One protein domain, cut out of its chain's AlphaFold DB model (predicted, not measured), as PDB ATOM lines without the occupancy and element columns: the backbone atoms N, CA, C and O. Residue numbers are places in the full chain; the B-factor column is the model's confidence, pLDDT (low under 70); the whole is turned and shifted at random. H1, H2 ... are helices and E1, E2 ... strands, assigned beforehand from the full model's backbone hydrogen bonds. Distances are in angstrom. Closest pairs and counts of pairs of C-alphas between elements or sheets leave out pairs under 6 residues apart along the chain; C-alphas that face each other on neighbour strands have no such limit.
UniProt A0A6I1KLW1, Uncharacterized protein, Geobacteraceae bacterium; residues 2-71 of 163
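This is residues 2 to 71 of the 163 residues of an uncharacterized protein of Geobacteraceae bacterium (UniProt A0A6I1KLW1). A two-stranded hairpin, E1 and E2, has one long helix, H1, crossing over one face with its residues 41 to 48, nearer to E2 than to E1. Residues 2 to 10 run away from this body as a tail that adds to the longest axis, and residues 59 to 71 fold back from the far end of H1 toward its beginning. The printed part has 70 residues, with two named strands and then one named helix along the chain, E1, E2, H1; the sheet, order E1 - E2, is antiparallel. The class is mixed, helices and strands, with 32 residues, under half, in named elements. The whole is loose, with a radius of gyration of the C-alphas of 14.7 A, and elongated, spanning 45 by 28 by 25 A.

Find C-alpha 12 at (41.492, -5.297, -1.181); E1, residues 12 to 16, runs from there. E2 is residues 24 to 29, 14.6 A long. H1, residues 38 to 58, runs 30.1 A from C-alpha 38 at (31.277, 5.967, -5.430) to C-alpha 58 at (60.843, 3.562, -10.639).

Look first at the hairpin of E1 and E2, antiparallel at 151 degrees: N 14 and O 27 are 2.9 A apart, and N 24 and O 16 are 2.8 A apart, both within hydrogen-bond range. From E2 go to H1: their closest C-alphas, those of Ile 28 and Tyr 41, are 7.0 A apart. E1 and H1 are apart. In H1 every O i to N i+4 pair is within hydrogen-bond range.

The C-alphas of Ile 2 and Asp 19, the two farthest apart, are 49.7 A apart. The printed part has no cut, and both links are short. Mean pLDDT of the printed part is 81.3; look for values under 70 at residues 2 to 10.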
ATOM      1  N   ILE A   2      49.381  -0.944  26.727       36.97
ATOM      2  CA  ILE A   2      49.218  -1.863  25.591       36.97
ATOM      3  C   ILE A   2      49.013  -0.993  24.351       36.97
ATOM      4  O   ILE A   2      48.043  -0.240  24.287       36.97
ATOM      5  N   ALA A   3      49.961  -1.041  23.416       40.34
ATOM      6  CA  ALA A   3      49.837  -0.375  22.130       40.34
ATOM      7  C   ALA A   3      48.650  -0.997  21.389       40.34
ATOM      8  O   ALA A   3      48.690  -2.152  20.974       40.34
ATOM      9  N   ASN A   4      47.568  -0.233  21.286       38.72
ATOM     10  CA  ASN A   4      46.386  -0.605  20.534       38.72
ATOM     11  C   ASN A   4      46.746  -0.482  19.045       38.72
ATOM     12  O   ASN A   4      46.567   0.571  18.436       38.72
ATOM     13  N   THR A   5      47.347  -1.523  18.464       43.44
ATOM     14  CA  THR A   5      47.488  -1.654  17.011       43.44
ATOM     15  C   THR A   5      46.096  -1.839  16.430       43.44
ATOM     16  O   THR A   5      45.631  -2.962  16.241       43.44
ATOM     17  N   GLN A   6      45.404  -0.728  16.168       43.66
ATOM     18  CA  GLN A   6      44.288  -0.730  15.235       43.66
ATOM     19  C   GLN A   6      44.834  -1.256  13.907       43.66
ATOM     20  O   GLN A   6      45.625  -0.593  13.238       43.66
ATOM     21  N   SER A   7      44.462  -2.492  13.579       45.28
ATOM     22  CA  SER A   7      44.685  -3.085  12.270       45.28
ATOM     23  C   SER A   7      44.097  -2.137  11.231       45.28
ATOM     24  O   SER A   7      42.878  -1.984  11.124       45.28
ATOM     25  N   VAL A   8      44.963  -1.435  10.503       47.22
ATOM     26  CA  VAL A   8      44.557  -0.664   9.332       47.22
ATOM     27  C   VAL A   8      44.219  -1.699   8.269       47.22
ATOM     28  O   VAL A   8      45.092  -2.144   7.527       47.22
ATOM     29  N   VAL A   9      42.968  -2.160   8.241       60.31
ATOM     30  CA  VAL A   9      42.524  -3.112   7.224       60.31
ATOM     31  C   VAL A   9      42.454  -2.352   5.907       60.31
ATOM     32  O   VAL A   9      41.539  -1.566   5.655       60.31
ATOM     33  N   ALA A  10      43.496  -2.531   5.100       68.25
ATOM     34  CA  ALA A  10      43.597  -1.925   3.787       68.25
ATOM     35  C   ALA A  10      42.494  -2.487   2.869       68.25
ATOM     36  O   ALA A  10      42.168  -3.673   2.965       68.25
ATOM     37  N   PRO A  11      41.922  -1.669   1.970       81.06
ATOM     38  CA  PRO A  11      40.991  -2.173   0.972       81.06
ATOM     39  C   PRO A  11      41.690  -3.193   0.063       81.06
ATOM     40  O   PRO A  11      42.822  -2.976  -0.377       81.06
ATOM     41  N   ALA A  12      41.013  -4.301  -0.230       87.06
ATOM     42  CA  ALA A  12      41.492  -5.297  -1.181       87.06
ATOM     43  C   ALA A  12      41.078  -4.903  -2.603       87.06
ATOM     44  O   ALA A  12      39.956  -4.456  -2.830       87.06
ATOM     45  N   ILE A  13      41.973  -5.082  -3.576       88.94
ATOM     46  CA  ILE A  13      41.709  -4.772  -4.987       88.94
ATOM     47  C   ILE A  13      41.635  -6.083  -5.765       88.94
ATOM     48  O   ILE A  13      42.594  -6.853  -5.785       88.94
ATOM     49  N   ALA A  14      40.497  -6.328  -6.408       89.81
ATOM     50  CA  ALA A  14      40.293  -7.482  -7.269       89.81
ATOM     51  C   ALA A  14      40.688  -7.152  -8.711       89.81
ATOM     52  O   ALA A  14      40.251  -6.148  -9.280       89.81
ATOM     53  N   PHE A  15      41.479  -8.043  -9.307       91.00
ATOM     54  CA  PHE A  15      41.865  -7.990 -10.711       91.00
ATOM     55  C   PHE A  15      41.232  -9.149 -11.478       91.00
ATOM     56  O   PHE A  15      41.158 -10.267 -10.972       91.00
ATOM     57  N   ALA A  16      40.830  -8.893 -12.717       91.75
ATOM     58  CA  ALA A  16      40.440  -9.919 -13.674       91.75
ATOM     59  C   ALA A  16      41.182  -9.723 -14.997       91.75
ATOM     60  O   ALA A  16      41.612  -8.617 -15.322       91.75
ATOM     61  N   SER A  17      41.301 -10.795 -15.774       91.50
ATOM     62  CA  SER A  17      41.828 -10.748 -17.134       91.50
ATOM     63  C   SER A  17      40.881 -11.482 -18.070       91.50
ATOM     64  O   SER A  17      40.448 -12.590 -17.761       91.50
ATOM     65  N   ALA A  18      40.560 -10.859 -19.200       82.75
ATOM     66  CA  ALA A  18      39.767 -11.487 -20.254       82.75
ATOM     67  C   ALA A  18      40.644 -12.126 -21.346       82.75
ATOM     68  O   ALA A  18      40.191 -13.025 -22.046       82.75
ATOM     69  N   ASP A  19      41.883 -11.659 -21.498       88.88
ATOM     70  CA  ASP A  19      42.793 -11.995 -22.602       88.88
ATOM     71  C   ASP A  19      44.116 -12.630 -22.126       88.88
ATOM     72  O   ASP A  19      44.984 -12.931 -22.941       88.88
ATOM     73  N   GLY A  20      44.299 -12.803 -20.812       86.44
ATOM     74  CA  GLY A  20      45.517 -13.333 -20.193       86.44
ATOM     75  C   GLY A  20      46.716 -12.377 -20.196       86.44
ATOM     76  O   GLY A  20      47.766 -12.727 -19.663       86.44
ATOM     77  N   THR A  21      46.582 -11.179 -20.768       86.06
ATOM     78  CA  THR A  21      47.683 -10.207 -20.934       86.06
ATOM     79  C   THR A  21      47.385  -8.854 -20.294       86.06
ATOM     80  O   THR A  21      48.302  -8.120 -19.926       86.06
ATOM     81  N   THR A  22      46.107  -8.554 -20.083       89.50
ATOM     82  CA  THR A  22      45.607  -7.323 -19.484       89.50
ATOM     83  C   THR A  22      44.959  -7.632 -18.142       89.50
ATOM     84  O   THR A  22      44.066  -8.476 -18.056       89.50
ATOM     85  N   LEU A  23      45.365  -6.914 -17.093       90.88
ATOM     86  CA  LEU A  23      44.685  -6.929 -15.798       90.88
ATOM     87  C   LEU A  23      43.765  -5.713 -15.684       90.88
ATOM     88  O   LEU A  23      44.196  -4.573 -15.852       90.88
ATOM     89  N   GLN A  24      42.498  -5.959 -15.373       90.00
ATOM     90  CA  GLN A  24      41.484  -4.945 -15.116       90.00
ATOM     91  C   GLN A  24      41.084  -4.989 -13.649       90.00
ATOM     92  O   GLN A  24      40.792  -6.060 -13.122       90.00
ATOM     93  N   ILE A  25      41.039  -3.828 -12.999       89.81
ATOM     94  CA  ILE A  25      40.472  -3.725 -11.653       89.81
ATOM     95  C   ILE A  25      38.956  -3.821 -11.782       89.81
ATOM     96  O   ILE A  25      38.330  -2.947 -12.382       89.81
ATOM     97  N   THR A  26      38.376  -4.887 -11.239       86.31
ATOM     98  CA  THR A  26      36.931  -5.146 -11.320       86.31
ATOM     99  C   THR A  26      36.196  -4.736 -10.060       86.31
ATOM    100  O   THR A  26      35.015  -4.406 -10.136       86.31
ATOM    101  N   ASN A  27      36.874  -4.752  -8.911       85.19
ATOM    102  CA  ASN A  27      36.270  -4.372  -7.645       85.19
ATOM    103  C   ASN A  27      37.315  -3.888  -6.630       85.19
ATOM    104  O   ASN A  27      38.470  -4.319  -6.647       85.19
ATOM    105  N   ILE A  28      36.869  -3.041  -5.706       86.81
ATOM    106  CA  ILE A  28      37.583  -2.681  -4.485       86.81
ATOM    107  C   ILE A  28      36.702  -3.112  -3.322       86.81
ATOM    108  O   ILE A  28      35.587  -2.622  -3.161       86.81
ATOM    109  N   VAL A  29      37.204  -4.044  -2.520       85.38
ATOM    110  CA  VAL A  29      36.501  -4.567  -1.353       85.38
ATOM    111  C   VAL A  29      36.990  -3.808  -0.119       85.38
ATOM    112  O   VAL A  29      38.185  -3.870   0.194       85.38
ATOM    113  N   PRO A  30      36.113  -3.072   0.579       81.44
ATOM    114  CA  PRO A  30      36.493  -2.394   1.807       81.44
ATOM    115  C   PRO A  30      36.897  -3.375   2.904       81.44
ATOM    116  O   PRO A  30      36.303  -4.436   3.059       81.44
ATOM    117  N   GLY A  31      37.900  -2.988   3.689       77.75
ATOM    118  CA  GLY A  31      38.398  -3.807   4.793       77.75
ATOM    119  C   GLY A  31      37.524  -3.770   6.050       77.75
ATOM    120  O   GLY A  31      37.331  -4.794   6.694       77.75
ATOM    121  N   ASN A  32      36.998  -2.589   6.395       76.81
ATOM    122  CA  ASN A  32      36.363  -2.315   7.695       76.81
ATOM    123  C   ASN A  32      34.924  -1.795   7.607       76.81
ATOM    124  O   ASN A  32      34.288  -1.567   8.633       76.81
ATOM    125  N   VAL A  33      34.419  -1.567   6.397       75.62
ATOM    126  CA  VAL A  33      33.063  -1.063   6.167       75.62
ATOM    127  C   VAL A  33      32.325  -2.024   5.255       75.62
ATOM    128  O   VAL A  33      32.935  -2.691   4.426       75.62
ATOM    129  N   SER A  34      31.007  -2.113   5.409       76.31
ATOM    130  CA  SER A  34      30.181  -2.989   4.574       76.31
ATOM    131  C   SER A  34      30.076  -2.489   3.131       76.31
ATOM    132  O   SER A  34      29.865  -3.290   2.224       76.31
ATOM    133  N   GLN A  35      30.211  -1.175   2.915       76.56
ATOM    134  CA  GLN A  35      30.084  -0.522   1.614       76.56
ATOM    135  C   GLN A  35      30.986   0.713   1.540       76.56
ATOM    136  O   GLN A  35      31.197   1.389   2.544       76.56
ATOM    137  N   ILE A  36      31.479   1.012   0.338       82.50
ATOM    138  CA  ILE A  36      32.189   2.256   0.013       82.50
ATOM    139  C   ILE A  36      31.372   3.052  -0.993       82.50
ATOM    140  O   ILE A  36      30.803   2.491  -1.932       82.50
ATOM    141  N   GLY A  37      31.299   4.365  -0.781       80.75
ATOM    142  CA  GLY A  37      30.623   5.272  -1.703       80.75
ATOM    143  C   GLY A  37      31.368   5.380  -3.035       80.75
ATOM    144  O   GLY A  37      32.560   5.095  -3.118       80.75
ATOM    145  N   ILE A  38      30.683   5.838  -4.087       80.19
ATOM    146  CA  ILE A  38      31.277   5.967  -5.430       80.19
ATOM    147  C   ILE A  38      32.477   6.925  -5.452       80.19
ATOM    148  O   ILE A  38      33.465   6.659  -6.133       80.19
ATOM    149  N   GLU A  39      32.412   8.024  -4.697       80.94
ATOM    150  CA  GLU A  39      33.496   9.009  -4.633       80.94
ATOM    151  C   GLU A  39      34.729   8.433  -3.940       80.94
ATOM    152  O   GLU A  39      35.845   8.574  -4.433       80.94
ATOM    153  N   GLU A  40      34.521   7.715  -2.836       83.94
ATOM    154  CA  GLU A  40      35.585   7.029  -2.111       83.94
ATOM    155  C   GLU A  40      36.197   5.910  -2.961       83.94
ATOM    156  O   GLU A  40      37.419   5.828  -3.089       83.94
ATOM    157  N   TYR A  41      35.361   5.114  -3.630       86.62
ATOM    158  CA  TYR A  41      35.781   4.080  -4.573       86.62
ATOM    159  C   TYR A  41      36.686   4.655  -5.676       86.62
ATOM    160  O   TYR A  41      37.802   4.173  -5.896       86.62
ATOM    161  N   ASN A  42      36.240   5.728  -6.338       85.56
ATOM    162  CA  ASN A  42      37.008   6.405  -7.384       85.56
ATOM    163  C   ASN A  42      38.280   7.064  -6.829       85.56
ATOM    164  O   ASN A  42      39.324   7.039  -7.484       85.56
ATOM    165  N   GLY A  43      38.224   7.603  -5.610       86.88
ATOM    166  CA  GLY A  43      39.372   8.168  -4.909       86.88
ATOM    167  C   GLY A  43      40.456   7.126  -4.630       86.88
ATOM    168  O   GLY A  43      41.632   7.372  -4.915       86.88
ATOM    169  N   ILE A  44      40.072   5.941  -4.141       88.19
ATOM    170  CA  ILE A  44      40.993   4.818  -3.916       88.19
ATOM    171  C   ILE A  44      41.604   4.365  -5.246       88.19
ATOM    172  O   ILE A  44      42.829   4.239  -5.334       88.19
ATOM    173  N   LEU A  45      40.795   4.187  -6.300       88.56
ATOM    174  CA  LEU A  45      41.292   3.845  -7.640       88.56
ATOM    175  C   LEU A  45      42.312   4.863  -8.158       88.56
ATOM    176  O   LEU A  45      43.373   4.476  -8.649       88.56
ATOM    177  N   GLY A  46      42.011   6.157  -8.040       88.69
ATOM    178  CA  GLY A  46      42.895   7.226  -8.496       88.69
ATOM    179  C   GLY A  46      44.229   7.237  -7.749       88.69
ATOM    180  O   GLY A  46      45.292   7.357  -8.366       88.69
ATOM    181  N   GLN A  47      44.201   7.048  -6.428       89.94
ATOM    182  CA  GLN A  47      45.421   6.945  -5.625       89.94
ATOM    183  C   GLN A  47      46.236   5.697  -5.966       89.94
ATOM    184  O   GLN A  47      47.458   5.792  -6.111       89.94
ATOM    185  N   PHE A  48      45.574   4.548  -6.122       90.50
ATOM    186  CA  PHE A  48      46.221   3.306  -6.528       90.50
ATOM    187  C   PHE A  48      46.903   3.468  -7.888       90.50
ATOM    188  O   PHE A  48      48.104   3.232  -7.990       90.50
ATOM    189  N   ALA A  49      46.178   3.946  -8.904       90.25
ATOM    190  CA  ALA A  49      46.711   4.145 -10.248       90.25
ATOM    191  C   ALA A  49      47.936   5.068 -10.232       90.25
ATOM    192  O   ALA A  49      48.981   4.719 -10.782       90.25
ATOM    193  N   LYS A  50      47.857   6.205  -9.528       91.44
ATOM    194  CA  LYS A  50      48.977   7.146  -9.395       91.44
ATOM    195  C   LYS A  50      50.214   6.487  -8.774       91.44
ATOM    196  O   LYS A  50      51.313   6.626  -9.311       91.44
ATOM    197  N   ARG A  51      50.050   5.770  -7.655       92.44
ATOM    198  CA  ARG A  51      51.160   5.100  -6.955       92.44
ATOM    199  C   ARG A  51      51.725   3.929  -7.757       92.44
ATOM    200  O   ARG A  51      52.938   3.758  -7.795       92.44
ATOM    201  N   PHE A  52      50.871   3.158  -8.422       91.81
ATOM    202  CA  PHE A  52      51.278   2.012  -9.228       91.81
ATOM    203  C   PHE A  52      52.039   2.442 -10.487       91.81
ATOM    204  O   PHE A  52      53.097   1.894 -10.774       91.81
ATOM    205  N   ILE A  53      51.578   3.489 -11.181       91.75
ATOM    206  CA  ILE A  53      52.306   4.079 -12.316       91.75
ATOM    207  C   ILE A  53      53.694   4.549 -11.878       91.75
ATOM    208  O   ILE A  53      54.678   4.284 -12.570       91.75
ATOM    209  N   GLN A  54      53.783   5.232 -10.732       92.88
ATOM    210  CA  GLN A  54      55.066   5.669 -10.189       92.88
ATOM    211  C   GLN A  54      55.975   4.472  -9.886       92.88
ATOM    212  O   GLN A  54      57.108   4.432 -10.351       92.88
ATOM    213  N   PHE A  55      55.447   3.451  -9.209       93.88
ATOM    214  CA  PHE A  55      56.167   2.213  -8.921       93.88
ATOM    215  C   PHE A  55      56.694   1.525 -10.191       93.88
ATOM    216  O   PHE A  55      57.861   1.139 -10.240       93.88
ATOM    217  N   CYS A  56      55.875   1.405 -11.242       93.00
ATOM    218  CA  CYS A  56      56.297   0.822 -12.515       93.00
ATOM    219  C   CYS A  56      57.423   1.627 -13.174       93.00
ATOM    220  O   CYS A  56      58.362   1.028 -13.696       93.00
ATOM    221  N   ARG A  57      57.368   2.965 -13.114       91.25
ATOM    222  CA  ARG A  57      58.438   3.837 -13.624       91.25
ATOM    223  C   ARG A  57      59.736   3.650 -12.845       91.25
ATOM    224  O   ARG A  57      60.770   3.405 -13.461       91.25
ATOM    225  N   ASP A  58      59.671   3.689 -11.516       94.81
ATOM    226  CA  ASP A  58      60.843   3.562 -10.639       94.81
ATOM    227  C   ASP A  58      61.530   2.201 -10.803       94.81
ATOM    228  O   ASP A  58      62.755   2.090 -10.778       94.81
ATOM    229  N   ARG A  59      60.731   1.151 -11.021       95.25
ATOM    230  CA  ARG A  59      61.205  -0.223 -11.222       95.25
ATOM    231  C   ARG A  59      61.479  -0.578 -12.685       95.25
ATOM    232  O   ARG A  59      61.882  -1.707 -12.947       95.25
ATOM    233  N   LYS A  60      61.280   0.354 -13.627       93.06
ATOM    234  CA  LYS A  60      61.408   0.136 -15.082       93.06
ATOM    235  C   LYS A  60      60.613  -1.080 -15.579       93.06
ATOM    236  O   LYS A  60      61.061  -1.823 -16.449       93.06
ATOM    237  N   LEU A  61      59.424  -1.281 -15.017       89.19
ATOM    238  CA  LEU A  61      58.498  -2.311 -15.468       89.19
ATOM    239  C   LEU A  61      57.847  -1.820 -16.764       89.19
ATOM    240  O   LEU A  61      57.264  -0.738 -16.785       89.19
ATOM    241  N   GLY A  62      57.928  -2.609 -17.838       87.19
ATOM    242  CA  GLY A  62      57.315  -2.318 -19.144       87.19
ATOM    243  C   GLY A  62      55.784  -2.420 -19.151       87.19
ATOM    244  O   GLY A  62      55.205  -2.952 -20.089       87.19
ATOM    245  N   VAL A  63      55.129  -1.970 -18.081       87.38
ATOM    246  CA  VAL A  63      53.682  -2.052 -17.880       87.38
ATOM    247  C   VAL A  63      53.032  -0.765 -18.370       87.38
ATOM    248  O   VAL A  63      53.417   0.337 -17.974       87.38
ATOM    249  N   HIS A  64      52.009  -0.903 -19.209       86.25
ATOM    250  CA  HIS A  64      51.172   0.208 -19.637       86.25
ATOM    251  C   HIS A  64      49.907   0.273 -18.777       86.25
ATOM    252  O   HIS A  64      49.086  -0.641 -18.802       86.25
ATOM    253  N   CYS A  65      49.738   1.353 -18.013       86.12
ATOM    254  CA  CYS A  65      48.540   1.573 -17.203       86.12
ATOM    255  C   CYS A  65      47.583   2.531 -17.912       86.12
ATOM    256  O   CYS A  65      47.967   3.648 -18.259       86.12
ATOM    257  N   VAL A  66      46.323   2.121 -18.056       84.25
ATOM    258  CA  VAL A  66      45.250   2.954 -18.606       84.25
ATOM    259  C   VAL A  66      44.215   3.203 -17.520       84.25
ATOM    260  O   VAL A  66      43.612   2.264 -17.008       84.25
ATOM    261  N   GLN A  67      43.988   4.473 -17.185       81.44
ATOM    262  CA  GLN A  67      42.898   4.883 -16.305       81.44
ATOM    263  C   GLN A  67      41.747   5.422 -17.153       81.44
ATOM    264  O   GLN A  67      41.924   6.329 -17.969       81.44
ATOM    265  N   THR A  68      40.557   4.860 -16.968       77.88
ATOM    266  CA  THR A  68      39.337   5.394 -17.571       77.88
ATOM    267  C   THR A  68      38.826   6.566 -16.738       77.88
ATOM    268  O   THR A  68      38.930   6.570 -15.514       77.88
ATOM    269  N   SER A  69      38.288   7.590 -17.405       74.38
ATOM    270  CA  SER A  69      37.678   8.725 -16.709       74.38
ATOM    271  C   SER A  69      36.396   8.280 -16.005       74.38
ATOM    272  O   SER A  69      35.607   7.505 -16.557       74.38
ATOM    273  N   ASP A  70      36.180   8.793 -14.802       75.25
ATOM    274  CA  ASP A  70      34.953   8.696 -14.010       75.25
ATOM    275  C   ASP A  70      33.889   9.715 -14.444       75.25
ATOM    276  O   ASP A  70      32.699   9.497 -14.223       75.25
ATOM    277  N   ALA A  71      34.294  10.778 -15.142       79.19
ATOM    278  CA  ALA A  71      33.400  11.823 -15.612       79.19
ATOM    279  C   ALA A  71      32.274  11.254 -16.493       79.19
ATOM    280  O   ALA A  71      32.500  10.607 -17.528       79.19
TER     281      ALA A  71